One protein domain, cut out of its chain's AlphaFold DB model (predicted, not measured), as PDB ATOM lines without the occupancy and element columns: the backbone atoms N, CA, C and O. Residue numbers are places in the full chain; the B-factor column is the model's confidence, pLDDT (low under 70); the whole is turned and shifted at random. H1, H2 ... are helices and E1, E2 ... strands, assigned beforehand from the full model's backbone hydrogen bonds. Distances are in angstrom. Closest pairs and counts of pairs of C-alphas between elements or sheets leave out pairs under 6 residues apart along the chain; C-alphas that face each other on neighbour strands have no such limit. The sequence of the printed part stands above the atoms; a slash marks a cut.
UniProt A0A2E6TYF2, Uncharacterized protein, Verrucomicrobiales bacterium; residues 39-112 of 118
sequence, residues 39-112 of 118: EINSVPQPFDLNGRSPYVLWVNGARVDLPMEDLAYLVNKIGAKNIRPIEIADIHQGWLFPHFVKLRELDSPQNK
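This is residues 39 to 112 of the 118 residues of an uncharacterized protein of Verrucomicrobiales bacterium (UniProt A0A2E6TYF2). Little of this model is regular structure: a small three-stranded sheet has one helix, H1, packed on it, and an unnamed stretch, residues 79 to 112, ends in a tail, residues 105 to 112, that sticks out. The 74 printed residues include E1, E2, E3 and H1, in that order, which hold only 23 of them. The class is mixed; the sheet, E1 - E2 - E3, is antiparallel. The whole is only just loose, close to compact (radius of gyration of the C-alphas 13.8 A), spanning 46 by 28 by 21 A.

Find E1, residues 39 to 42, from C-alpha 39 at (-49.880, -0.066, -2.376), 10.2 A long. E2, residues 55 to 59, runs 13.3 A; E3, residues 62 to 64, 6.3 A. H1, residues 68 to 78, runs 15.3 A to C-alpha 78 at (-54.384, 8.648, 2.305).

Look first at the meander E1 E2 E3, each strand the antiparallel neighbour of the one before. In hairpin E1 and E2, N 41 and O 56 are 3.0 A apart; in hairpin E2 and E3, N 62 and O 59, 3.0 A. H1 is on the sheet, in two layers; its closest C-alphas to E2 are Leu 71 and Tyr 55, 7.6 A. In H1 every O i to N i+4 pair is within hydrogen-bond range.

The farthest C-alphas, Asn 50 and Lys 112, are 46.7 A apart. The printed part has no cut; link E1 to E2 is long. Residues 49 to 53 and 102 to 112 have pLDDT under 70.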
ATOM      1  N   GLU A  39     -50.257   0.257  -3.745       92.00
ATOM      2  CA  GLU A  39     -49.880  -0.066  -2.376       92.00
ATOM      3  C   GLU A  39     -48.777   0.897  -1.926       92.00
ATOM      4  O   GLU A  39     -47.762   1.053  -2.604       92.00
ATOM      5  N   ILE A  40     -48.989   1.567  -0.791       93.81
ATOM      6  CA  ILE A  40     -47.995   2.444  -0.166       93.81
ATOM      7  C   ILE A  40     -47.631   1.844   1.179       93.81
ATOM      8  O   ILE A  40     -48.499   1.696   2.038       93.81
ATOM      9  N   ASN A  41     -46.346   1.567   1.371       93.31
ATOM     10  CA  ASN A  41     -45.839   0.986   2.606       93.31
ATOM     11  C   ASN A  41     -44.771   1.864   3.219       93.31
ATOM     12  O   ASN A  41     -44.111   2.629   2.522       93.31
ATOM     13  N   SER A  42     -44.604   1.735   4.528       92.75
ATOM     14  CA  SER A  42     -43.537   2.421   5.245       92.75
ATOM     15  C   SER A  42     -42.167   1.800   4.954       92.75
ATOM     16  O   SER A  42     -42.059   0.643   4.568       92.75
ATOM     17  N   VAL A  43     -41.106   2.574   5.144       91.44
ATOM     18  CA  VAL A  43     -39.725   2.092   5.183       91.44
ATOM     19  C   VAL A  43     -39.346   1.914   6.657       91.44
ATOM     20  O   VAL A  43     -39.465   2.869   7.427       91.44
ATOM     21  N   PRO A  44     -38.918   0.715   7.092       88.38
ATOM     22  CA  PRO A  44     -38.582   0.479   8.489       88.38
ATOM     23  C   PRO A  44     -37.322   1.251   8.900       88.38
ATOM     24  O   PRO A  44     -36.391   1.450   8.118       88.38
ATOM     25  N   GLN A  45     -37.255   1.653  10.167       86.12
ATOM     26  CA  GLN A  45     -36.022   2.185  10.752       86.12
ATOM     27  C   GLN A  45     -34.954   1.076  10.846       86.12
ATOM     28  O   GLN A  45     -35.310  -0.081  11.083       86.12
ATOM     29  N   PRO A  46     -33.654   1.388  10.678       83.50
ATOM     30  CA  PRO A  46     -33.056   2.713  10.461       83.50
ATOM     31  C   PRO A  46     -32.923   3.116   8.976       83.50
ATOM     32  O   PRO A  46     -32.153   4.015   8.646       83.50
ATOM     33  N   PHE A  47     -33.606   2.430   8.057       84.81
ATOM     34  CA  PHE A  47     -33.377   2.584   6.617       84.81
ATOM     35  C   PHE A  47     -34.015   3.839   6.016       84.81
ATOM     36  O   PHE A  47     -33.573   4.313   4.970       84.81
ATOM     37  N   ASP A  48     -34.996   4.425   6.701       79.88
ATOM     38  CA  ASP A  48     -35.459   5.788   6.442       79.88
ATOM     39  C   ASP A  48     -34.451   6.810   7.002       79.88
ATOM     40  O   ASP A  48     -34.664   7.481   8.017       79.88
ATOM     41  N   LEU A  49     -33.290   6.880   6.346       63.50
ATOM     42  CA  LEU A  49     -32.201   7.773   6.719       63.50
ATOM     43  C   LEU A  49     -32.666   9.232   6.572       63.50
ATOM     44  O   LEU A  49     -32.826   9.749   5.465       63.50
ATOM     45  N   ASN A  50     -32.820   9.908   7.713       64.00
ATOM     46  CA  ASN A  50     -33.237  11.309   7.876       64.00
ATOM     47  C   ASN A  50     -34.739  11.616   7.724       64.00
ATOM     48  O   ASN A  50     -35.082  12.795   7.621       64.00
ATOM     49  N   GLY A  51     -35.635  10.621   7.717       64.38
ATOM     50  CA  GLY A  51     -37.086  10.880   7.694       64.38
ATOM     51  C   GLY A  51     -37.603  11.480   6.385       64.38
ATOM     52  O   GLY A  51     -38.682  12.074   6.354       64.38
ATOM     53  N   ARG A  52     -36.799  11.422   5.316       67.56
ATOM     54  CA  ARG A  52     -37.088  12.087   4.038       67.56
ATOM     55  C   ARG A  52     -37.790  11.161   3.051       67.56
ATOM     56  O   ARG A  52     -38.550  11.648   2.229       67.56
ATOM     57  N   SER A  53     -37.598   9.846   3.147       67.19
ATOM     58  CA  SER A  53     -38.294   8.884   2.285       67.19
ATOM     59  C   SER A  53     -38.906   7.735   3.099       67.19
ATOM     60  O   SER A  53     -38.578   6.574   2.845       67.19
ATOM     61  N   PRO A  54     -39.829   8.028   4.040       86.94
ATOM     62  CA  PRO A  54     -40.411   7.027   4.936       86.94
ATOM     63  C   PRO A  54     -41.352   6.033   4.253       86.94
ATOM     64  O   PRO A  54     -41.943   5.211   4.947       86.94
ATOM     65  N   TYR A  55     -41.534   6.103   2.930       92.12
ATOM     66  CA  TYR A  55     -42.490   5.272   2.209       92.12
ATOM     67  C   TYR A  55     -41.942   4.766   0.874       92.12
ATOM     68  O   TYR A  55     -41.051   5.366   0.273       92.12
ATOM     69  N   VAL A  56     -42.523   3.669   0.394       92.50
ATOM     70  CA  VAL A  56     -42.350   3.140  -0.961       92.50
ATOM     71  C   VAL A  56     -43.712   2.950  -1.616       92.50
ATOM     72  O   VAL A  56     -44.681   2.582  -0.951       92.50
ATOM     73  N   LEU A  57     -43.776   3.201  -2.923       93.81
ATOM     74  CA  LEU A  57     -44.959   2.965  -3.738       93.81
ATOM     75  C   LEU A  57     -44.759   1.716  -4.594       93.81
ATOM     76  O   LEU A  57     -43.803   1.610  -5.367       93.81
ATOM     77  N   TRP A  58     -45.729   0.820  -4.521       93.44
ATOM     78  CA  TRP A  58     -45.895  -0.283  -5.441       93.44
ATOM     79  C   TRP A  58     -47.135  -0.031  -6.282       93.44
ATOM     80  O   TRP A  58     -48.233   0.200  -5.774       93.44
ATOM     81  N   VAL A  59     -46.973  -0.104  -7.595       90.88
ATOM     82  CA  VAL A  59     -48.099  -0.182  -8.512       90.88
ATOM     83  C   VAL A  59     -48.040  -1.562  -9.101       90.88
ATOM     84  O   VAL A  59     -47.111  -1.911  -9.833       90.88
ATOM     85  N   ASN A  60     -49.077  -2.346  -8.826       88.75
ATOM     86  CA  ASN A  60     -49.283  -3.606  -9.496       88.75
ATOM     87  C   ASN A  60     -48.096  -4.573  -9.296       88.75
ATOM     88  O   ASN A  60     -47.611  -5.190 -10.244       88.75
ATOM     89  N   GLY A  61     -47.597  -4.643  -8.064       88.81
ATOM     90  CA  GLY A  61     -46.443  -5.449  -7.679       88.81
ATOM     91  C   GLY A  61     -45.079  -4.933  -8.162       88.81
ATOM     92  O   GLY A  61     -44.064  -5.538  -7.835       88.81
ATOM     93  N   ALA A  62     -45.023  -3.836  -8.925       90.25
ATOM     94  CA  ALA A  62     -43.779  -3.207  -9.359       90.25
ATOM     95  C   ALA A  62     -43.513  -1.936  -8.548       90.25
ATOM     96  O   ALA A  62     -44.424  -1.134  -8.334       90.25
ATOM     97  N   ARG A  63     -42.266  -1.751  -8.104       91.56
ATOM     98  CA  ARG A  63     -41.859  -0.534  -7.400       91.56
ATOM     99  C   ARG A  63     -41.874   0.630  -8.380       91.56
ATOM    100  O   ARG A  63     -41.352   0.508  -9.487       91.56
ATOM    101  N   VAL A  64     -42.479   1.735  -7.969       92.56
ATOM    102  CA  VAL A  64     -42.500   2.972  -8.746       92.56
ATOM    103  C   VAL A  64     -41.658   4.001  -8.017       92.56
ATOM    104  O   VAL A  64     -41.944   4.345  -6.871       92.56
ATOM    105  N   ASP A  65     -40.637   4.498  -8.703       90.81
ATOM    106  CA  ASP A  65     -39.848   5.615  -8.210       90.81
ATOM    107  C   ASP A  65     -40.590   6.912  -8.528       90.81
ATOM    108  O   ASP A  65     -40.750   7.297  -9.688       90.81
ATOM    109  N   LEU A  66     -41.086   7.562  -7.477       89.31
ATOM    110  CA  LEU A  66     -41.714   8.874  -7.547       89.31
ATOM    111  C   LEU A  66     -40.825   9.925  -6.881       89.31
ATOM    112  O   LEU A  66     -40.134   9.614  -5.904       89.31
ATOM    113  N   PRO A  67     -40.892  11.187  -7.340       90.31
ATOM    114  CA  PRO A  67     -40.401  12.313  -6.567       90.31
ATOM    115  C   PRO A  67     -40.986  12.306  -5.150       90.31
ATOM    116  O   PRO A  67     -42.156  11.992  -4.928       90.31
ATOM    117  N   MET A  68     -40.161  12.683  -4.176       86.62
ATOM    118  CA  MET A  68     -40.534  12.696  -2.758       86.62
ATOM    119  C   MET A  68     -41.773  13.564  -2.482       86.62
ATOM    120  O   MET A  68     -42.597  13.213  -1.645       86.62
ATOM    121  N   GLU A  69     -41.914  14.680  -3.197       90.56
ATOM    122  CA  GLU A  69     -43.061  15.591  -3.102       90.56
ATOM    123  C   GLU A  69     -44.383  14.932  -3.519       90.56
ATOM    124  O   GLU A  69     -45.383  15.063  -2.809       90.56
ATOM    125  N   ASP A  70     -44.369  14.140  -4.591       93.00
ATOM    126  CA  ASP A  70     -45.540  13.407  -5.075       93.00
ATOM    127  C   ASP A  70     -45.913  12.273  -4.119       93.00
ATOM    128  O   ASP A  70     -47.086  12.081  -3.784       93.00
ATOM    129  N   LEU A  71     -44.914  11.545  -3.619       91.50
ATOM    130  CA  LEU A  71     -45.140  10.486  -2.641       91.50
ATOM    131  C   LEU A  71     -45.693  11.051  -1.326       91.50
ATOM    132  O   LEU A  71     -46.644  10.503  -0.768       91.50
ATOM    133  N   ALA A  72     -45.157  12.180  -0.857       90.19
ATOM    134  CA  ALA A  72     -45.666  12.882   0.316       90.19
ATOM    135  C   ALA A  72     -47.102  13.380   0.099       90.19
ATOM    136  O   ALA A  72     -47.938  13.263   0.996       90.19
ATOM    137  N   TYR A  73     -47.422  13.889  -1.093       93.31
ATOM    138  CA  TYR A  73     -48.788  14.265  -1.450       93.31
ATOM    139  C   TYR A  73     -49.745  13.068  -1.369       93.31
ATOM    140  O   TYR A  73     -50.801  13.177  -0.740       93.31
ATOM    141  N   LEU A  74     -49.369  11.911  -1.928       93.12
ATOM    142  CA  LEU A  74     -50.170  10.683  -1.858       93.12
ATOM    143  C   LEU A  74     -50.390  10.226  -0.410       93.12
ATOM    144  O   LEU A  74     -51.524   9.961  -0.006       93.12
ATOM    145  N   VAL A  75     -49.327  10.197   0.394       92.75
ATOM    146  CA  VAL A  75     -49.393   9.840   1.819       92.75
ATOM    147  C   VAL A  75     -50.297  10.801   2.587       92.75
ATOM    148  O   VAL A  75     -51.102  10.359   3.402       92.75
ATOM    149  N   ASN A  76     -50.226  12.104   2.309       93.12
ATOM    150  CA  ASN A  76     -51.093  13.099   2.937       93.12
ATOM    151  C   ASN A  76     -52.566  12.908   2.555       93.12
ATOM    152  O   ASN A  76     -53.443  13.092   3.398       93.12
ATOM    153  N   LYS A  77     -52.850  12.515   1.309       94.94
ATOM    154  CA  LYS A  77     -54.214  12.207   0.857       94.94
ATOM    155  C   LYS A  77     -54.785  10.958   1.521       94.94
ATOM    156  O   LYS A  77     -55.953  10.964   1.894       94.94
ATOM    157  N   ILE A  78     -53.975   9.913   1.675       91.81
ATOM    158  CA  ILE A  78     -54.384   8.648   2.305       91.81
ATOM    159  C   ILE A  78     -54.420   8.774   3.835       91.81
ATOM    160  O   ILE A  78     -55.246   8.145   4.495       91.81
ATOM    161  N   GLY A  79     -53.558   9.618   4.399       93.69
ATOM    162  CA  GLY A  79     -53.337   9.797   5.827       93.69
ATOM    163  C   GLY A  79     -52.335   8.781   6.373       93.69
ATOM    164  O   GLY A  79     -52.639   7.597   6.470       93.69
ATOM    165  N   ALA A  80     -51.169   9.253   6.824       89.56
ATOM    166  CA  ALA A  80     -50.066   8.411   7.310       89.56
ATOM    167  C   ALA A  80     -50.464   7.387   8.392       89.56
ATOM    168  O   ALA A  80     -49.943   6.280   8.411       89.56
ATOM    169  N   LYS A  81     -51.435   7.717   9.254       91.81
ATOM    170  CA  LYS A  81     -51.984   6.804  10.279       91.81
ATOM    171  C   LYS A  81     -52.642   5.535   9.716       91.81
ATOM    172  O   LYS A  81     -52.816   4.572  10.450       91.81
ATOM    173  N   ASN A  82     -53.039   5.561   8.444       92.44
ATOM    174  CA  ASN A  82     -53.642   4.430   7.741       92.44
ATOM    175  C   ASN A  82     -52.580   3.536   7.075       92.44
ATOM    176  O   ASN A  82     -52.925   2.492   6.528       92.44
ATOM    177  N   ILE A  83     -51.304   3.933   7.117       91.62
ATOM    178  CA  ILE A  83     -50.176   3.164   6.595       91.62
ATOM    179  C   ILE A  83     -49.498   2.486   7.781       91.62
ATOM    180  O   ILE A  83     -48.979   3.148   8.681       91.62
ATOM    181  N   ARG A  84     -49.512   1.152   7.796       89.19
ATOM    182  CA  ARG A  84     -48.928   0.386   8.897       89.19
ATOM    183  C   ARG A  84     -47.393   0.529   8.883       89.19
ATOM    184  O   ARG A  84     -46.780   0.398   7.817       89.19
ATOM    185  N   PRO A  85     -46.752   0.788  10.037       89.31
ATOM    186  CA  PRO A  85     -45.302   0.693  10.147       89.31
ATOM    187  C   PRO A  85     -44.854  -0.757   9.918       89.31
ATOM    188  O   PRO A  85     -45.469  -1.684  10.449       89.31
ATOM    189  N   ILE A  86     -43.794  -0.950   9.139       88.56
ATOM    190  CA  ILE A  86     -43.165  -2.257   8.949       88.56
ATOM    191  C   ILE A  86     -42.274  -2.549  10.152       88.56
ATOM    192  O   ILE A  86     -41.433  -1.733  10.539       88.56
ATOM    193  N   GLU A  87     -42.456  -3.729  10.734       85.25
ATOM    194  CA  GLU A  87     -41.553  -4.254  11.751       85.25
ATOM    195  C   GLU A  87     -40.284  -4.795  11.087       85.25
ATOM    196  O   GLU A  87     -40.323  -5.348   9.992       85.25
ATOM    197  N   ILE A  88     -39.134  -4.671  11.754       82.69
ATOM    198  CA  ILE A  88     -37.845  -5.110  11.187       82.69
ATOM    199  C   ILE A  88     -37.852  -6.614  10.857       82.69
ATOM    200  O   ILE A  88     -37.224  -7.038   9.889       82.69
ATOM    201  N   ALA A  89     -38.584  -7.422  11.628       83.94
ATOM    202  CA  ALA A  89     -38.748  -8.849  11.350       83.94
ATOM    203  C   ALA A  89     -39.381  -9.117   9.968       83.94
ATOM    204  O   ALA A  89     -39.078 -10.127   9.335       83.94
ATOM    205  N   ASP A  90     -40.175  -8.167   9.470       84.12
ATOM    206  CA  ASP A  90     -40.961  -8.274   8.248       84.12
ATOM    207  C   ASP A  90     -40.407  -7.407   7.107       84.12
ATOM    208  O   ASP A  90     -41.121  -7.141   6.148       84.12
ATOM    209  N   ILE A  91     -39.130  -6.992   7.140       84.25
ATOM    210  CA  ILE A  91     -38.534  -6.098   6.117       84.25
ATOM    211  C   ILE A  91     -38.711  -6.578   4.669       84.25
ATOM    212  O   ILE A  91     -38.689  -5.781   3.729       84.25
ATOM    213  N   HIS A  92     -38.876  -7.887   4.481       86.69
ATOM    214  CA  HIS A  92     -39.104  -8.484   3.177       86.69
ATOM    215  C   HIS A  92     -40.499  -8.142   2.634       86.69
ATOM    216  O   HIS A  92     -40.660  -8.036   1.427       86.69
ATOM    217  N   GLN A  93     -41.499  -7.929   3.484       86.81
ATOM    218  CA  GLN A  93     -42.877  -7.669   3.078       86.81
ATOM    219  C   GLN A  93     -43.228  -6.192   3.261       86.81
ATOM    220  O   GLN A  93     -42.973  -5.599   4.301       86.81
ATOM    221  N   GLY A  94     -43.801  -5.589   2.230       85.06
ATOM    222  CA  GLY A  94     -44.136  -4.174   2.154       85.06
ATOM    223  C   GLY A  94     -42.985  -3.283   1.665       85.06
ATOM    224  O   GLY A  94     -43.213  -2.402   0.830       85.06
ATOM    225  N   TRP A  95     -41.746  -3.502   2.121       89.12
ATOM    226  CA  TRP A  95     -40.608  -2.644   1.753       89.12
ATOM    227  C   TRP A  95     -39.736  -3.190   0.623       89.12
ATOM    228  O   TRP A  95     -39.584  -2.515  -0.396       89.12
ATOM    229  N   LEU A  96     -39.128  -4.371   0.796       88.88
ATOM    230  CA  LEU A  96     -38.295  -4.978  -0.253       88.88
ATOM    231  C   LEU A  96     -39.146  -5.651  -1.335       88.88
ATOM    232  O   LEU A  96     -38.773  -5.634  -2.508       88.88
ATOM    233  N   PHE A  97     -40.304  -6.182  -0.945       90.94
ATOM    234  CA  PHE A  97     -41.310  -6.760  -1.827       90.94
ATOM    235  C   PHE A  97     -42.694  -6.209  -1.456       90.94
ATOM    236  O   PHE A  97     -42.919  -5.906  -0.286       90.94
ATOM    237  N   PRO A  98     -43.634  -6.068  -2.403       90.62
ATOM    238  CA  PRO A  98     -45.000  -5.650  -2.093       90.62
ATOM    239  C   PRO A  98     -45.713  -6.733  -1.269       90.62
ATOM    240  O   PRO A  98     -45.432  -7.922  -1.431       90.62
ATOM    241  N   HIS A  99     -46.678  -6.353  -0.431       86.31
ATOM    242  CA  HIS A  99     -47.612  -7.305   0.172       86.31
ATOM    243  C   HIS A  99     -48.498  -7.946  -0.895       86.31
ATOM    244  O   HIS A  99     -48.858  -9.119  -0.782       86.31
ATOM    245  N   PHE A 100     -48.828  -7.192  -1.946       81.88
ATOM    246  CA  PHE A 100     -49.683  -7.665  -3.018       81.88
ATOM    247  C   PHE A 100     -48.922  -7.726  -4.344       81.88
ATOM    248  O   PHE A 100     -48.691  -6.729  -5.033       81.88
ATOM    249  N   VAL A 101     -48.562  -8.942  -4.749       71.06
ATOM    250  CA  VAL A 101     -48.084  -9.204  -6.108       71.06
ATOM    251  C   VAL A 101     -49.293  -9.187  -7.045       71.06
ATOM    252  O   VAL A 101     -50.361  -9.705  -6.721       71.06
ATOM    253  N   LYS A 102     -49.158  -8.533  -8.201       64.38
ATOM    254  CA  LYS A 102     -50.249  -8.322  -9.161       64.38
ATOM    255  C   LYS A 102     -51.025  -9.614  -9.457       64.38
ATOM    256  O   LYS A 102     -50.431 -10.630  -9.806       64.38
ATOM    257  N   LEU A 103     -52.349  -9.472  -9.529       54.81
ATOM    258  CA  LEU A 103     -53.375 -10.409 -10.020       54.81
ATOM    259  C   LEU A 103     -53.105 -11.057 -11.405       54.81
ATOM    260  O   LEU A 103     -53.918 -11.848 -11.867       54.81
ATOM    261  N   ARG A 104     -51.982 -10.770 -12.087       49.25
ATOM    262  CA  ARG A 104     -51.624 -11.408 -13.372       49.25
ATOM    263  C   ARG A 104     -51.521 -12.930 -13.269       49.25
ATOM    264  O   ARG A 104     -51.750 -13.608 -14.263       49.25
ATOM    265  N   GLU A 105     -51.207 -13.467 -12.093       53.41
ATOM    266  CA  GLU A 105     -51.266 -14.913 -11.867       53.41
ATOM    267  C   GLU A 105     -52.701 -15.450 -11.827       53.41
ATOM    268  O   GLU A 105     -52.931 -16.565 -12.287       53.41
ATOM    269  N   LEU A 106     -53.688 -14.681 -11.362       51.97
ATOM    270  CA  LEU A 106     -55.099 -15.100 -11.368       51.97
ATOM    271  C   LEU A 106     -55.692 -15.114 -12.786       51.97
ATOM    272  O   LEU A 106     -56.515 -15.975 -13.091       51.97
ATOM    273  N   ASP A 107     -55.205 -14.242 -13.672       49.50
ATOM    274  CA  ASP A 107     -55.540 -14.247 -15.102       49.50
ATOM    275  C   ASP A 107     -54.674 -15.210 -15.940       49.50
ATOM    276  O   ASP A 107     -54.900 -15.356 -17.147       49.50
ATOM    277  N   SER A 108     -53.714 -15.913 -15.322       48.91
ATOM    278  CA  SER A 108     -52.936 -16.957 -15.995       48.91
ATOM    279  C   SER A 108     -53.879 -18.049 -16.523       48.91
ATOM    280  O   SER A 108     -54.720 -18.554 -15.768       48.91
ATOM    281  N   PRO A 109     -53.735 -18.502 -17.786       56.66
ATOM    282  CA  PRO A 109     -54.531 -19.601 -18.341       56.66
ATOM    283  C   PRO A 109     -54.504 -20.873 -17.481       56.66
ATOM    284  O   PRO A 109     -55.435 -21.676 -17.526       56.66
ATOM    285  N   GLN A 110     -53.450 -21.049 -16.680       51.62
ATOM    286  CA  GLN A 110     -53.282 -22.175 -15.767       51.62
ATOM    287  C   GLN A 110     -54.221 -22.084 -14.548       51.62
ATOM    288  O   GLN A 110     -54.734 -23.115 -14.119       51.62
ATOM    289  N   ASN A 111     -54.543 -20.878 -14.065       45.94
ATOM    290  CA  ASN A 111     -55.464 -20.654 -12.940       45.94
ATOM    291  C   ASN A 111     -56.945 -20.582 -13.357       45.94
ATOM    292  O   ASN A 111     -57.827 -20.873 -12.549       45.94
ATOM    293  N   LYS A 112     -57.252 -20.330 -14.639       47.75
ATOM    294  CA  LYS A 112     -58.629 -20.429 -15.175       47.75
ATOM    295  C   LYS A 112     -59.212 -21.850 -15.163       47.75
ATOM    296  O   LYS A 112     -60.428 -21.995 -15.270       47.75
TER     297      LYS A 112